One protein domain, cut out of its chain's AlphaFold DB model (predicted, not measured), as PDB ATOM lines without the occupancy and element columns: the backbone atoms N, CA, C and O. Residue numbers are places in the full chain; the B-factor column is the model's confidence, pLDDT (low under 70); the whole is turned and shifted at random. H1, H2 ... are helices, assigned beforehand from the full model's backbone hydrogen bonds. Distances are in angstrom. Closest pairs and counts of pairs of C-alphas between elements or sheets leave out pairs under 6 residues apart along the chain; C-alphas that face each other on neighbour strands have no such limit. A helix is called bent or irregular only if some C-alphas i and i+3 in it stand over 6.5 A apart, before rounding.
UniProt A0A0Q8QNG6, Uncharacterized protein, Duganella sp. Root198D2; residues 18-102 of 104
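AT A GLANCE: This is residues 18 to 102 of the 104 residues of an uncharacterized protein of Duganella sp. Root198D2 (UniProt A0A0Q8QNG6). Little regular structure is present: two helices, H1 and H2, pack on each other at a slant, a long loop joins them, and a long tail, residues 85 to 102, sticks out from this small body. Residues 18 to 24, mostly H1, stick out too. The 85 printed residues hold H1, then H2, and no named strand; the class is all helix, with only 30 residues in named elements. The whole is extended, with radius of gyration of the C-alphas 19.3 A and spans of 63 by 32 by 30 A.

HOW THE PARTS SIT: H1, residues 19 to 35, touches H2, residues 57 to 69; their closest C-alphas, of Val 30 and Ala 64, are 5.5 A apart. They run opposite ways at a steep tilt of 47 degrees. Every O i to N i+4 pair is within hydrogen-bond range in H2, and 10 of 13 in H1.

IN THESE COORDINATES: H1 begins at C-alpha 19 (-25.738, -11.116, 27.740) and spans 20.9 A. It is only just irregular, C-alphas 29 and 32 being 6.9 A apart, with a kink of 44 degrees near residue 29. H2 spans 17.7 A, ending at C-alpha 69 (-26.728, -18.502, 11.432).

THE WHOLE: The farthest C-alphas, of Pro 44 and Arg 102, are 64.6 A apart. The printed part has no cut; the H1 to H2 link is long. Residues 43 to 49 and 102 have pLDDT under 70.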
ATOM      1  N   ASP A  18     -29.329 -13.866  28.105       92.44
ATOM      2  CA  ASP A  18     -28.107 -13.886  28.898       92.44
ATOM      3  C   ASP A  18     -27.004 -13.194  28.093       92.44
ATOM      4  O   ASP A  18     -26.469 -13.739  27.124       92.44
ATOM      5  N   ARG A  19     -26.714 -11.943  28.454       91.38
ATOM      6  CA  ARG A  19     -25.738 -11.116  27.740       91.38
ATOM      7  C   ARG A  19     -24.315 -11.629  27.913       91.38
ATOM      8  O   ARG A  19     -23.536 -11.491  26.978       91.38
ATOM      9  N   GLU A  20     -23.990 -12.196  29.069       96.44
ATOM     10  CA  GLU A  20     -22.650 -12.709  29.350       96.44
ATOM     11  C   GLU A  20     -22.399 -13.974  28.534       96.44
ATOM     12  O   GLU A  20     -21.422 -14.042  27.791       96.44
ATOM     13  N   ALA A  21     -23.343 -14.919  28.568       92.88
ATOM     14  CA  ALA A  21     -23.260 -16.128  27.755       92.88
ATOM     15  C   ALA A  21     -23.223 -15.805  26.251       92.88
ATOM     16  O   ALA A  21     -22.441 -16.397  25.509       92.88
ATOM     17  N   SER A  22     -24.030 -14.837  25.800       92.62
ATOM     18  CA  SER A  22     -24.050 -14.417  24.393       92.62
ATOM     19  C   SER A  22     -22.727 -13.774  23.970       92.62
ATOM     20  O   SER A  22     -22.205 -14.092  22.905       92.62
ATOM     21  N   ALA A  23     -22.153 -12.903  24.805       94.44
ATOM     22  CA  ALA A  23     -20.859 -12.285  24.528       94.44
ATOM     23  C   ALA A  23     -19.725 -13.319  24.518       94.44
ATOM     24  O   ALA A  23     -18.876 -13.285  23.632       94.44
ATOM     25  N   ALA A  24     -19.735 -14.278  25.449       95.88
ATOM     26  CA  ALA A  24     -18.759 -15.364  25.482       95.88
ATOM     27  C   ALA A  24     -18.842 -16.252  24.228       95.88
ATOM     28  O   ALA A  24     -17.814 -16.651  23.681       95.88
ATOM     29  N   LEU A  25     -20.058 -16.528  23.743       94.38
ATOM     30  CA  LEU A  25     -20.279 -17.258  22.496       94.38
ATOM     31  C   LEU A  25     -19.680 -16.506  21.297       94.38
ATOM     32  O   LEU A  25     -18.916 -17.104  20.541       94.38
ATOM     33  N   VAL A  26     -19.989 -15.211  21.151       95.12
ATOM     34  CA  VAL A  26     -19.478 -14.364  20.056       95.12
ATOM     35  C   VAL A  26     -17.958 -14.254  20.115       95.12
ATOM     36  O   VAL A  26     -17.286 -14.495  19.116       95.12
ATOM     37  N   SER A  27     -17.401 -13.975  21.295       96.25
ATOM     38  CA  SER A  27     -15.955 -13.863  21.469       96.25
ATOM     39  C   SER A  27     -15.241 -15.152  21.057       96.25
ATOM     40  O   SER A  27     -14.260 -15.107  20.322       96.25
ATOM     41  N   ARG A  28     -15.766 -16.318  21.458       95.38
ATOM     42  CA  ARG A  28     -15.147 -17.614  21.157       95.38
ATOM     43  C   ARG A  28     -15.287 -18.030  19.694       95.38
ATOM     44  O   ARG A  28     -14.326 -18.535  19.128       95.38
ATOM     45  N   LEU A  29     -16.490 -17.924  19.134       93.56
ATOM     46  CA  LEU A  29     -16.793 -18.470  17.807       93.56
ATOM     47  C   LEU A  29     -16.438 -17.512  16.673       93.56
ATOM     48  O   LEU A  29     -16.214 -17.969  15.559       93.56
ATOM     49  N   VAL A  30     -16.406 -16.206  16.947       94.94
ATOM     50  CA  VAL A  30     -16.233 -15.180  15.918       94.94
ATOM     51  C   VAL A  30     -14.953 -14.397  16.143       94.94
ATOM     52  O   VAL A  30     -14.110 -14.387  15.267       94.94
ATOM     53  N   GLU A  31     -14.772 -13.746  17.291       96.00
ATOM     54  CA  GLU A  31     -13.712 -12.736  17.435       96.00
ATOM     55  C   GLU A  31     -12.316 -13.330  17.690       96.00
ATOM     56  O   GLU A  31     -11.321 -12.832  17.160       96.00
ATOM     57  N   ALA A  32     -12.217 -14.384  18.506       96.12
ATOM     58  CA  ALA A  32     -10.939 -14.927  18.966       96.12
ATOM     59  C   ALA A  32      -9.972 -15.322  17.828       96.12
ATOM     60  O   ALA A  32      -8.811 -14.919  17.925       96.12
ATOM     61  N   PRO A  33     -10.400 -16.003  16.741       94.62
ATOM     62  CA  PRO A  33      -9.515 -16.335  15.615       94.62
ATOM     63  C   PRO A  33      -8.948 -15.109  14.874       94.62
ATOM     64  O   PRO A  33      -7.877 -15.164  14.272       94.62
ATOM     65  N   PHE A  34      -9.658 -13.981  14.897       94.38
ATOM     66  CA  PHE A  34      -9.234 -12.758  14.215       94.38
ATOM     67  C   PHE A  34      -8.238 -11.978  15.073       94.38
ATOM     68  O   PHE A  34      -7.175 -11.583  14.596       94.38
ATOM     69  N   TRP A  35      -8.526 -11.830  16.368       93.94
ATOM     70  CA  TRP A  35      -7.611 -11.167  17.301       93.94
ATOM     71  C   TRP A  35      -6.351 -11.986  17.602       93.94
ATOM     72  O   TRP A  35      -5.328 -11.397  17.949       93.94
ATOM     73  N   SER A  36      -6.392 -13.317  17.455       94.56
ATOM     74  CA  SER A  36      -5.201 -14.172  17.562       94.56
ATOM     75  C   SER A  36      -4.278 -14.078  16.340       94.56
ATOM     76  O   SER A  36      -3.123 -14.497  16.423       94.56
ATOM     77  N   GLY A  37      -4.754 -13.507  15.226       90.62
ATOM     78  CA  GLY A  37      -4.012 -13.403  13.969       90.62
ATOM     79  C   GLY A  37      -4.092 -14.646  13.077       90.62
ATOM     80  O   GLY A  37      -3.368 -14.716  12.088       90.62
ATOM     81  N   GLU A  38      -4.966 -15.612  13.380       91.75
ATOM     82  CA  GLU A  38      -5.212 -16.781  12.515       91.75
ATOM     83  C   GLU A  38      -5.914 -16.401  11.200       91.75
ATOM     84  O   GLU A  38      -5.849 -17.147  10.220       91.75
ATOM     85  N   ARG A  39      -6.571 -15.235  11.168       88.38
ATOM     86  CA  ARG A  39      -7.242 -14.649   9.998       88.38
ATOM     87  C   ARG A  39      -6.640 -13.274   9.654       88.38
ATOM     88  O   ARG A  39      -7.247 -12.259   9.980       88.38
ATOM     89  N   PRO A  40      -5.417 -13.204   9.099       87.81
ATOM     90  CA  PRO A  40      -4.759 -11.935   8.797       87.81
ATOM     91  C   PRO A  40      -5.393 -11.223   7.593       87.81
ATOM     92  O   PRO A  40      -6.093 -11.833   6.792       87.81
ATOM     93  N   VAL A  41      -5.127  -9.924   7.449       85.25
ATOM     94  CA  VAL A  41      -5.700  -9.114   6.367       85.25
ATOM     95  C   VAL A  41      -5.097  -9.470   4.992       85.25
ATOM     96  O   VAL A  41      -3.938  -9.160   4.706       85.25
ATOM     97  N   GLY A  42      -5.912 -10.089   4.129       70.38
ATOM     98  CA  GLY A  42      -5.632 -10.366   2.713       70.38
ATOM     99  C   GLY A  42      -4.707 -11.559   2.414       70.38
ATOM    100  O   GLY A  42      -3.965 -12.041   3.268       70.38
ATOM    101  N   ASP A  43      -4.726 -12.002   1.153       63.41
ATOM    102  CA  ASP A  43      -3.755 -12.948   0.585       63.41
ATOM    103  C   ASP A  43      -2.400 -12.259   0.310       63.41
ATOM    104  O   ASP A  43      -2.354 -11.042   0.078       63.41
ATOM    105  N   PRO A  44      -1.274 -13.003   0.282       50.97
ATOM    106  CA  PRO A  44       0.037 -12.451  -0.049       50.97
ATOM    107  C   PRO A  44       0.061 -11.952  -1.504       50.97
ATOM    108  O   PRO A  44       0.373 -12.694  -2.432       50.97
ATOM    109  N   GLY A  45      -0.281 -10.680  -1.711       53.62
ATOM    110  CA  GLY A  45      -0.357 -10.051  -3.032       53.62
ATOM    111  C   GLY A  45      -1.321  -8.870  -3.117       53.62
ATOM    112  O   GLY A  45      -1.193  -8.066  -4.039       53.62
ATOM    113  N   ASP A  46      -2.242  -8.732  -2.162       61.75
ATOM    114  CA  ASP A  46      -3.130  -7.575  -2.108       61.75
ATOM    115  C   ASP A  46      -2.447  -6.369  -1.440       61.75
ATOM    116  O   ASP A  46      -1.508  -6.518  -0.653       61.75
ATOM    117  N   ASN A  47      -2.913  -5.148  -1.720       57.16
ATOM    118  CA  ASN A  47      -2.366  -3.905  -1.150       57.16
ATOM    119  C   ASN A  47      -2.831  -3.698   0.314       57.16
ATOM    120  O   ASN A  47      -3.155  -2.593   0.752       57.16
ATOM    121  N   SER A  48      -2.862  -4.797   1.070       59.44
ATOM    122  CA  SER A  48      -3.366  -4.964   2.433       59.44
ATOM    123  C   SER A  48      -2.525  -4.230   3.486       59.44
ATOM    124  O   SER A  48      -2.967  -4.020   4.614       59.44
ATOM    125  N   SER A  49      -1.345  -3.740   3.091       59.78
ATOM    126  CA  SER A  49      -0.392  -3.021   3.947       59.78
ATOM    127  C   SER A  49      -0.922  -1.732   4.593       59.78
ATOM    128  O   SER A  49      -0.288  -1.228   5.517       59.78
ATOM    129  N   ASN A  50      -2.066  -1.199   4.143       70.38
ATOM    130  CA  ASN A  50      -2.649   0.042   4.665       70.38
ATOM    131  C   ASN A  50      -3.975  -0.157   5.425       70.38
ATOM    132  O   ASN A  50      -4.683   0.817   5.694       70.38
ATOM    133  N   TYR A  51      -4.349  -1.399   5.746       75.44
ATOM    134  CA  TYR A  51      -5.563  -1.651   6.518       75.44
ATOM    135  C   TYR A  51      -5.324  -1.359   8.014       75.44
ATOM    136  O   TYR A  51      -4.313  -1.793   8.565       75.44
ATOM    137  N   PRO A  52      -6.218  -0.625   8.707       85.94
ATOM    138  CA  PRO A  52      -5.987  -0.206  10.095       85.94
ATOM    139  C   PRO A  52      -6.080  -1.344  11.120       85.94
ATOM    140  O   PRO A  52      -5.651  -1.176  12.260       85.94
ATOM    141  N   LEU A  53      -6.662  -2.481  10.738       87.81
ATOM    142  CA  LEU A  53      -6.785  -3.671  11.575       87.81
ATOM    143  C   LEU A  53      -5.925  -4.805  11.026       87.81
ATOM    144  O   LEU A  53      -5.661  -4.877   9.829       87.81
ATOM    145  N   SER A  54      -5.555  -5.730  11.910       89.00
ATOM    146  CA  SER A  54      -4.785  -6.932  11.570       89.00
ATOM    147  C   SER A  54      -5.551  -7.938  10.701       89.00
ATOM    148  O   SER A  54      -4.946  -8.891  10.222       89.00
ATOM    149  N   PHE A  55      -6.851  -7.726  10.501       90.31
ATOM    150  CA  PHE A  55      -7.761  -8.572   9.734       90.31
ATOM    151  C   PHE A  55      -8.812  -7.730   9.006       90.31
ATOM    152  O   PHE A  55      -9.016  -6.560   9.346       90.31
ATOM    153  N   HIS A  56      -9.508  -8.322   8.030       88.06
ATOM    154  CA  HIS A  56     -10.564  -7.630   7.293       88.06
ATOM    155  C   HIS A  56     -11.907  -7.749   8.055       88.06
ATOM    156  O   HIS A  56     -12.399  -8.857   8.257       88.06
ATOM    157  N   PRO A  57     -12.553  -6.646   8.481       89.69
ATOM    158  CA  PRO A  57     -13.828  -6.661   9.204       89.69
ATOM    159  C   PRO A  57     -14.938  -7.404   8.477       89.69
ATOM    160  O   PRO A  57     -15.791  -8.002   9.123       89.69
ATOM    161  N   LEU A  58     -14.927  -7.350   7.143       89.56
ATOM    162  CA  LEU A  58     -15.891  -8.069   6.320       89.56
ATOM    163  C   LEU A  58     -15.762  -9.582   6.523       89.56
ATOM    164  O   LEU A  58     -16.765 -10.231   6.774       89.56
ATOM    165  N   GLU A  59     -14.542 -10.122   6.542       90.44
ATOM    166  CA  GLU A  59     -14.309 -11.550   6.800       90.44
ATOM    167  C   GLU A  59     -14.769 -11.961   8.204       90.44
ATOM    168  O   GLU A  59     -15.327 -13.041   8.383       90.44
ATOM    169  N   MET A  60     -14.594 -11.089   9.204       92.94
ATOM    170  CA  MET A  60     -15.133 -11.331  10.549       92.94
ATOM    171  C   MET A  60     -16.666 -11.297  10.565       92.94
ATOM    172  O   MET A  60     -17.293 -12.074  11.284       92.94
ATOM    173  N   GLY A  61     -17.275 -10.424   9.758       93.31
ATOM    174  CA  GLY A  61     -18.718 -10.381   9.535       93.31
ATOM    175  C   GLY A  61     -19.248 -11.668   8.901       93.31
ATOM    176  O   GLY A  61     -20.190 -12.250   9.430       93.31
ATOM    177  N   GLU A  62     -18.607 -12.156   7.838       93.06
ATOM    178  CA  GLU A  62     -18.973 -13.422   7.187       93.06
ATOM    179  C   GLU A  62     -18.819 -14.611   8.144       93.06
ATOM    180  O   GLU A  62     -19.735 -15.420   8.280       93.06
ATOM    181  N   ALA A  63     -17.727 -14.668   8.916       92.88
ATOM    182  CA  ALA A  63     -17.553 -15.690   9.946       92.88
ATOM    183  C   ALA A  63     -18.642 -15.620  11.033       92.88
ATOM    184  O   ALA A  63     -19.033 -16.651  11.582       92.88
ATOM    185  N   ALA A  64     -19.148 -14.426  11.357       94.75
ATOM    186  CA  ALA A  64     -20.267 -14.279  12.281       94.75
ATOM    187  C   ALA A  64     -21.567 -14.845  11.694       94.75
ATOM    188  O   ALA A  64     -22.299 -15.536  12.404       94.75
ATOM    189  N   LEU A  65     -21.848 -14.565  10.417       94.06
ATOM    190  CA  LEU A  65     -23.025 -15.090   9.725       94.06
ATOM    191  C   LEU A  65     -22.988 -16.619   9.654       94.06
ATOM    192  O   LEU A  65     -23.954 -17.285  10.037       94.06
ATOM    193  N   GLU A  66     -21.840 -17.173   9.285       92.06
ATOM    194  CA  GLU A  66     -21.648 -18.609   9.139       92.06
ATOM    195  C   GLU A  66     -21.766 -19.332  10.487       92.06
ATOM    196  O   GLU A  66     -22.593 -20.227  10.649       92.06
ATOM    197  N   ASN A  67     -21.006 -18.908  11.501       92.94
ATOM    198  CA  ASN A  67     -20.954 -19.627  12.777       92.94
ATOM    199  C   ASN A  67     -22.230 -19.484  13.620       92.94
ATOM    200  O   ASN A  67     -22.515 -20.357  14.444       92.94
ATOM    201  N   LEU A  68     -22.977 -18.383  13.475       93.00
ATOM    202  CA  LEU A  68     -24.175 -18.126  14.285       93.00
ATOM    203  C   LEU A  68     -25.477 -18.469  13.558       93.00
ATOM    204  O   LEU A  68     -26.452 -18.837  14.217       93.00
ATOM    205  N   PHE A  69     -25.509 -18.344  12.230       90.94
ATOM    206  CA  PHE A  69     -26.728 -18.502  11.432       90.94
ATOM    207  C   PHE A  69     -26.603 -19.530  10.302       90.94
ATOM    208  O   PHE A  69     -27.626 -19.912   9.735       90.94
ATOM    209  N   GLY A  70     -25.395 -20.021  10.010       91.56
ATOM    210  CA  GLY A  70     -25.155 -21.074   9.026       91.56
ATOM    211  C   GLY A  70     -25.186 -20.607   7.573       91.56
ATOM    212  O   GLY A  70     -25.389 -21.448   6.702       91.56
ATOM    213  N   TYR A  71     -25.041 -19.302   7.311       92.88
ATOM    214  CA  TYR A  71     -24.978 -18.758   5.951       92.88
ATOM    215  C   TYR A  71     -23.876 -17.710   5.765       92.88
ATOM    216  O   TYR A  71     -23.420 -17.120   6.738       92.88
ATOM    217  N   GLN A  72     -23.490 -17.452   4.515       92.88
ATOM    218  CA  GLN A  72     -22.577 -16.379   4.097       92.88
ATOM    219  C   GLN A  72     -23.220 -15.570   2.962       92.88
ATOM    220  O   GLN A  72     -24.149 -16.051   2.308       92.88
ATOM    221  N   LEU A  73     -22.757 -14.340   2.740       90.44
ATOM    222  CA  LEU A  73     -23.266 -13.459   1.680       90.44
ATOM    223  C   LEU A  73     -22.231 -13.193   0.586       90.44
ATOM    224  O   LEU A  73     -22.593 -13.078  -0.586       90.44
ATOM    225  N   GLU A  74     -20.955 -13.103   0.955       86.81
ATOM    226  CA  GLU A  74     -19.856 -12.778   0.043       86.81
ATOM    227  C   GLU A  74     -18.725 -13.819   0.112       86.81
ATOM    228  O   GLU A  74     -18.626 -14.610   1.047       86.81
ATOM    229  N   GLY A  75     -17.840 -13.818  -0.893       80.06
ATOM    230  CA  GLY A  75     -16.678 -14.710  -0.951       80.06
ATOM    231  C   GLY A  75     -16.962 -16.077  -1.585       80.06
ATOM    232  O   GLY A  75     -17.756 -16.198  -2.520       80.06
ATOM    233  N   ASN A  76     -16.251 -17.108  -1.117       77.38
ATOM    234  CA  ASN A  76     -16.419 -18.483  -1.591       77.38
ATOM    235  C   ASN A  76     -17.535 -19.168  -0.803       77.38
ATOM    236  O   ASN A  76     -17.271 -19.810   0.209       77.38
ATOM    237  N   LEU A  77     -18.764 -19.026  -1.296       80.38
ATOM    238  CA  LEU A  77     -19.937 -19.663  -0.710       80.38
ATOM    239  C   LEU A  77     -19.790 -21.188  -0.744       80.38
ATOM    240  O   LEU A  77     -19.627 -21.784  -1.815       80.38
ATOM    241  N   ASP A  78     -19.877 -21.817   0.424       81.88
ATOM    242  CA  ASP A  78     -19.977 -23.269   0.520       81.88
ATOM    243  C   ASP A  78     -21.350 -23.728   0.005       81.88
ATOM    244  O   ASP A  78     -22.391 -23.220   0.418       81.88
ATOM    245  N   SER A  79     -21.365 -24.716  -0.888       81.44
ATOM    246  CA  SER A  79     -22.600 -25.327  -1.388       81.44
ATOM    247  C   SER A  79     -23.432 -26.022  -0.303       81.44
ATOM    248  O   SER A  79     -24.619 -26.260  -0.522       81.44
ATOM    249  N   GLU A  80     -22.830 -26.361   0.842       86.56
ATOM    250  CA  GLU A  80     -23.542 -26.918   2.000       86.56
ATOM    251  C   GLU A  80     -24.125 -25.839   2.931       86.56
ATOM    252  O   GLU A  80     -24.914 -26.154   3.826       86.56
ATOM    253  N   SER A  81     -23.771 -24.569   2.711       88.06
ATOM    254  CA  SER A  81     -24.279 -23.435   3.477       88.06
ATOM    255  C   SER A  81     -25.783 -23.241   3.262       88.06
ATOM    256  O   SER A  81     -26.320 -23.486   2.180       88.06
ATOM    257  N   LEU A  82     -26.481 -22.742   4.287       89.75
ATOM    258  CA  LEU A  82     -27.877 -22.330   4.148       89.75
ATOM    259  C   LEU A  82     -27.969 -21.219   3.094       89.75
ATOM    260  O   LEU A  82     -27.290 -20.203   3.217       89.75
ATOM    261  N   ASP A  83     -28.839 -21.393   2.098       90.62
ATOM    262  CA  ASP A  83     -29.195 -20.327   1.158       90.62
ATOM    263  C   ASP A  83     -30.152 -19.340   1.855       90.62
ATOM    264  O   ASP A  83     -31.308 -19.706   2.122       90.62
ATOM    265  N   PRO A  84     -29.715 -18.106   2.172       89.56
ATOM    266  CA  PRO A  84     -30.559 -17.143   2.870       89.56
ATOM    267  C   PRO A  84     -31.780 -16.723   2.040       89.56
ATOM    268  O   PRO A  84     -32.834 -16.456   2.623       89.56
ATOM    269  N   ASP A  85     -31.691 -16.733   0.706       89.69
ATOM    270  CA  ASP A  85     -32.798 -16.356  -0.182       89.69
ATOM    271  C   ASP A  85     -33.880 -17.445  -0.257       89.69
ATOM    272  O   ASP A  85     -35.029 -17.180  -0.626       89.69
ATOM    273  N   SER A  86     -33.551 -18.670   0.162       90.81
ATOM    274  CA  SER A  86     -34.517 -19.763   0.283       90.81
ATOM    275  C   SER A  86     -35.420 -19.645   1.520       90.81
ATOM    276  O   SER A  86     -36.444 -20.333   1.601       90.81
ATOM    277  N   VAL A  87     -35.080 -18.782   2.490       88.38
ATOM    278  CA  VAL A  87     -35.820 -18.647   3.753       88.38
ATOM    279  C   VAL A  87     -37.097 -17.822   3.532       88.38
ATOM    280  O   VAL A  87     -37.028 -16.620   3.270       88.38
ATOM    281  N   PRO A  88     -38.301 -18.407   3.685       90.19
ATOM    282  CA  PRO A  88     -39.540 -17.673   3.469       90.19
ATOM    283  C   PRO A  88     -39.759 -16.629   4.571       90.19
ATOM    284  O   PRO A  88     -39.841 -16.952   5.758       90.19
ATOM    285  N   LEU A  89     -39.931 -15.368   4.172       87.19
ATOM    286  CA  LEU A  89     -40.256 -14.268   5.078       87.19
ATOM    287  C   LEU A  89     -41.760 -13.978   5.079       87.19
ATOM    288  O   LEU A  89     -42.419 -13.979   4.037       87.19
ATOM    289  N   MET A  90     -42.317 -13.671   6.254       87.25
ATOM    290  CA  MET A  90     -43.690 -13.168   6.332       87.25
ATOM    291  C   MET A  90     -43.759 -11.750   5.763       87.25
ATOM    292  O   MET A  90     -43.119 -10.829   6.271       87.25
ATOM    293  N   ALA A  91     -44.580 -11.562   4.734       83.62
ATOM    294  CA  ALA A  91     -44.865 -10.249   4.179       83.62
ATOM    295  C   ALA A  91     -46.057  -9.607   4.902       83.62
ATOM    296  O   ALA A  91     -47.123 -10.210   5.038       83.62
ATOM    297  N   PHE A  92     -45.900  -8.352   5.319       82.69
ATOM    298  CA  PHE A  92     -46.981  -7.558   5.898       82.69
ATOM    299  C   PHE A  92     -47.400  -6.467   4.921       82.69
ATOM    300  O   PHE A  92     -46.567  -5.758   4.359       82.69
ATOM    301  N   THR A  93     -48.705  -6.289   4.735       81.50
ATOM    302  CA  THR A  93     -49.229  -5.172   3.947       81.50
ATOM    303  C   THR A  93     -49.506  -3.988   4.864       81.50
ATOM    304  O   THR A  93     -50.218  -4.117   5.862       81.50
ATOM    305  N   ALA A  94     -48.979  -2.810   4.524       79.88
ATOM    306  CA  ALA A  94     -49.291  -1.593   5.262       79.88
ATOM    307  C   ALA A  94     -50.802  -1.305   5.211       79.88
ATOM    308  O   ALA A  94     -51.430  -1.302   4.148       79.88
ATOM    309  N   VAL A  95     -51.403  -1.036   6.371       81.50
ATOM    310  CA  VAL A  95     -52.836  -0.740   6.453       81.50
ATOM    311  C   VAL A  95     -53.081   0.681   5.943       81.50
ATOM    312  O   VAL A  95     -52.633   1.646   6.557       81.50
ATOM    313  N   LYS A  96     -53.839   0.831   4.845       77.12
ATOM    314  CA  LYS A  96     -54.115   2.135   4.194       77.12
ATOM    315  C   LYS A  96     -54.714   3.201   5.127       77.12
ATOM    316  O   LYS A  96     -54.611   4.391   4.843       77.12
ATOM    317  N   LYS A  97     -55.351   2.794   6.232       77.62
ATOM    318  CA  LYS A  97     -55.835   3.693   7.287       77.62
ATOM    319  C   LYS A  97     -55.226   3.298   8.638       77.62
ATOM    320  O   LYS A  97     -55.573   2.225   9.154       77.62
ATOM    321  N   PRO A  98     -54.365   4.138   9.241       76.38
ATOM    322  CA  PRO A  98     -53.881   3.896  10.593       76.38
ATOM    323  C   PRO A  98     -55.045   3.866  11.592       76.38
ATOM    324  O   PRO A  98     -56.084   4.494  11.377       76.38
ATOM    325  N   TRP A  99     -54.892   3.096  12.668       76.94
ATOM    326  CA  TRP A  99     -55.946   2.836  13.657       76.94
ATOM    327  C   TRP A  99     -56.476   4.119  14.323       76.94
ATOM    328  O   TRP A  99     -57.678   4.234  14.541       76.94
ATOM    329  N   TRP A 100     -55.629   5.134  14.520       75.50
ATOM    330  CA  TRP A 100     -56.021   6.442  15.060       75.50
ATOM    331  C   TRP A 100     -56.892   7.290  14.113       75.50
ATOM    332  O   TRP A 100     -57.487   8.265  14.552       75.50
ATOM    333  N   LYS A 101     -57.010   6.936  12.822       72.75
ATOM    334  CA  LYS A 101     -57.936   7.584  11.864       72.75
ATOM    335  C   LYS A 101     -59.292   6.868  11.747       72.75
ATOM    336  O   LYS A 101     -60.042   7.158  10.821       72.75
ATOM    337  N   ARG A 102     -59.588   5.891  12.614       63.38
ATOM    338  CA  ARG A 102     -60.865   5.142  12.621       63.38
ATOM    339  C   ARG A 102     -61.837   5.584  13.717       63.38
ATOM    340  O   ARG A 102     -62.954   5.089  13.742       63.38
TER     341      ARG A 102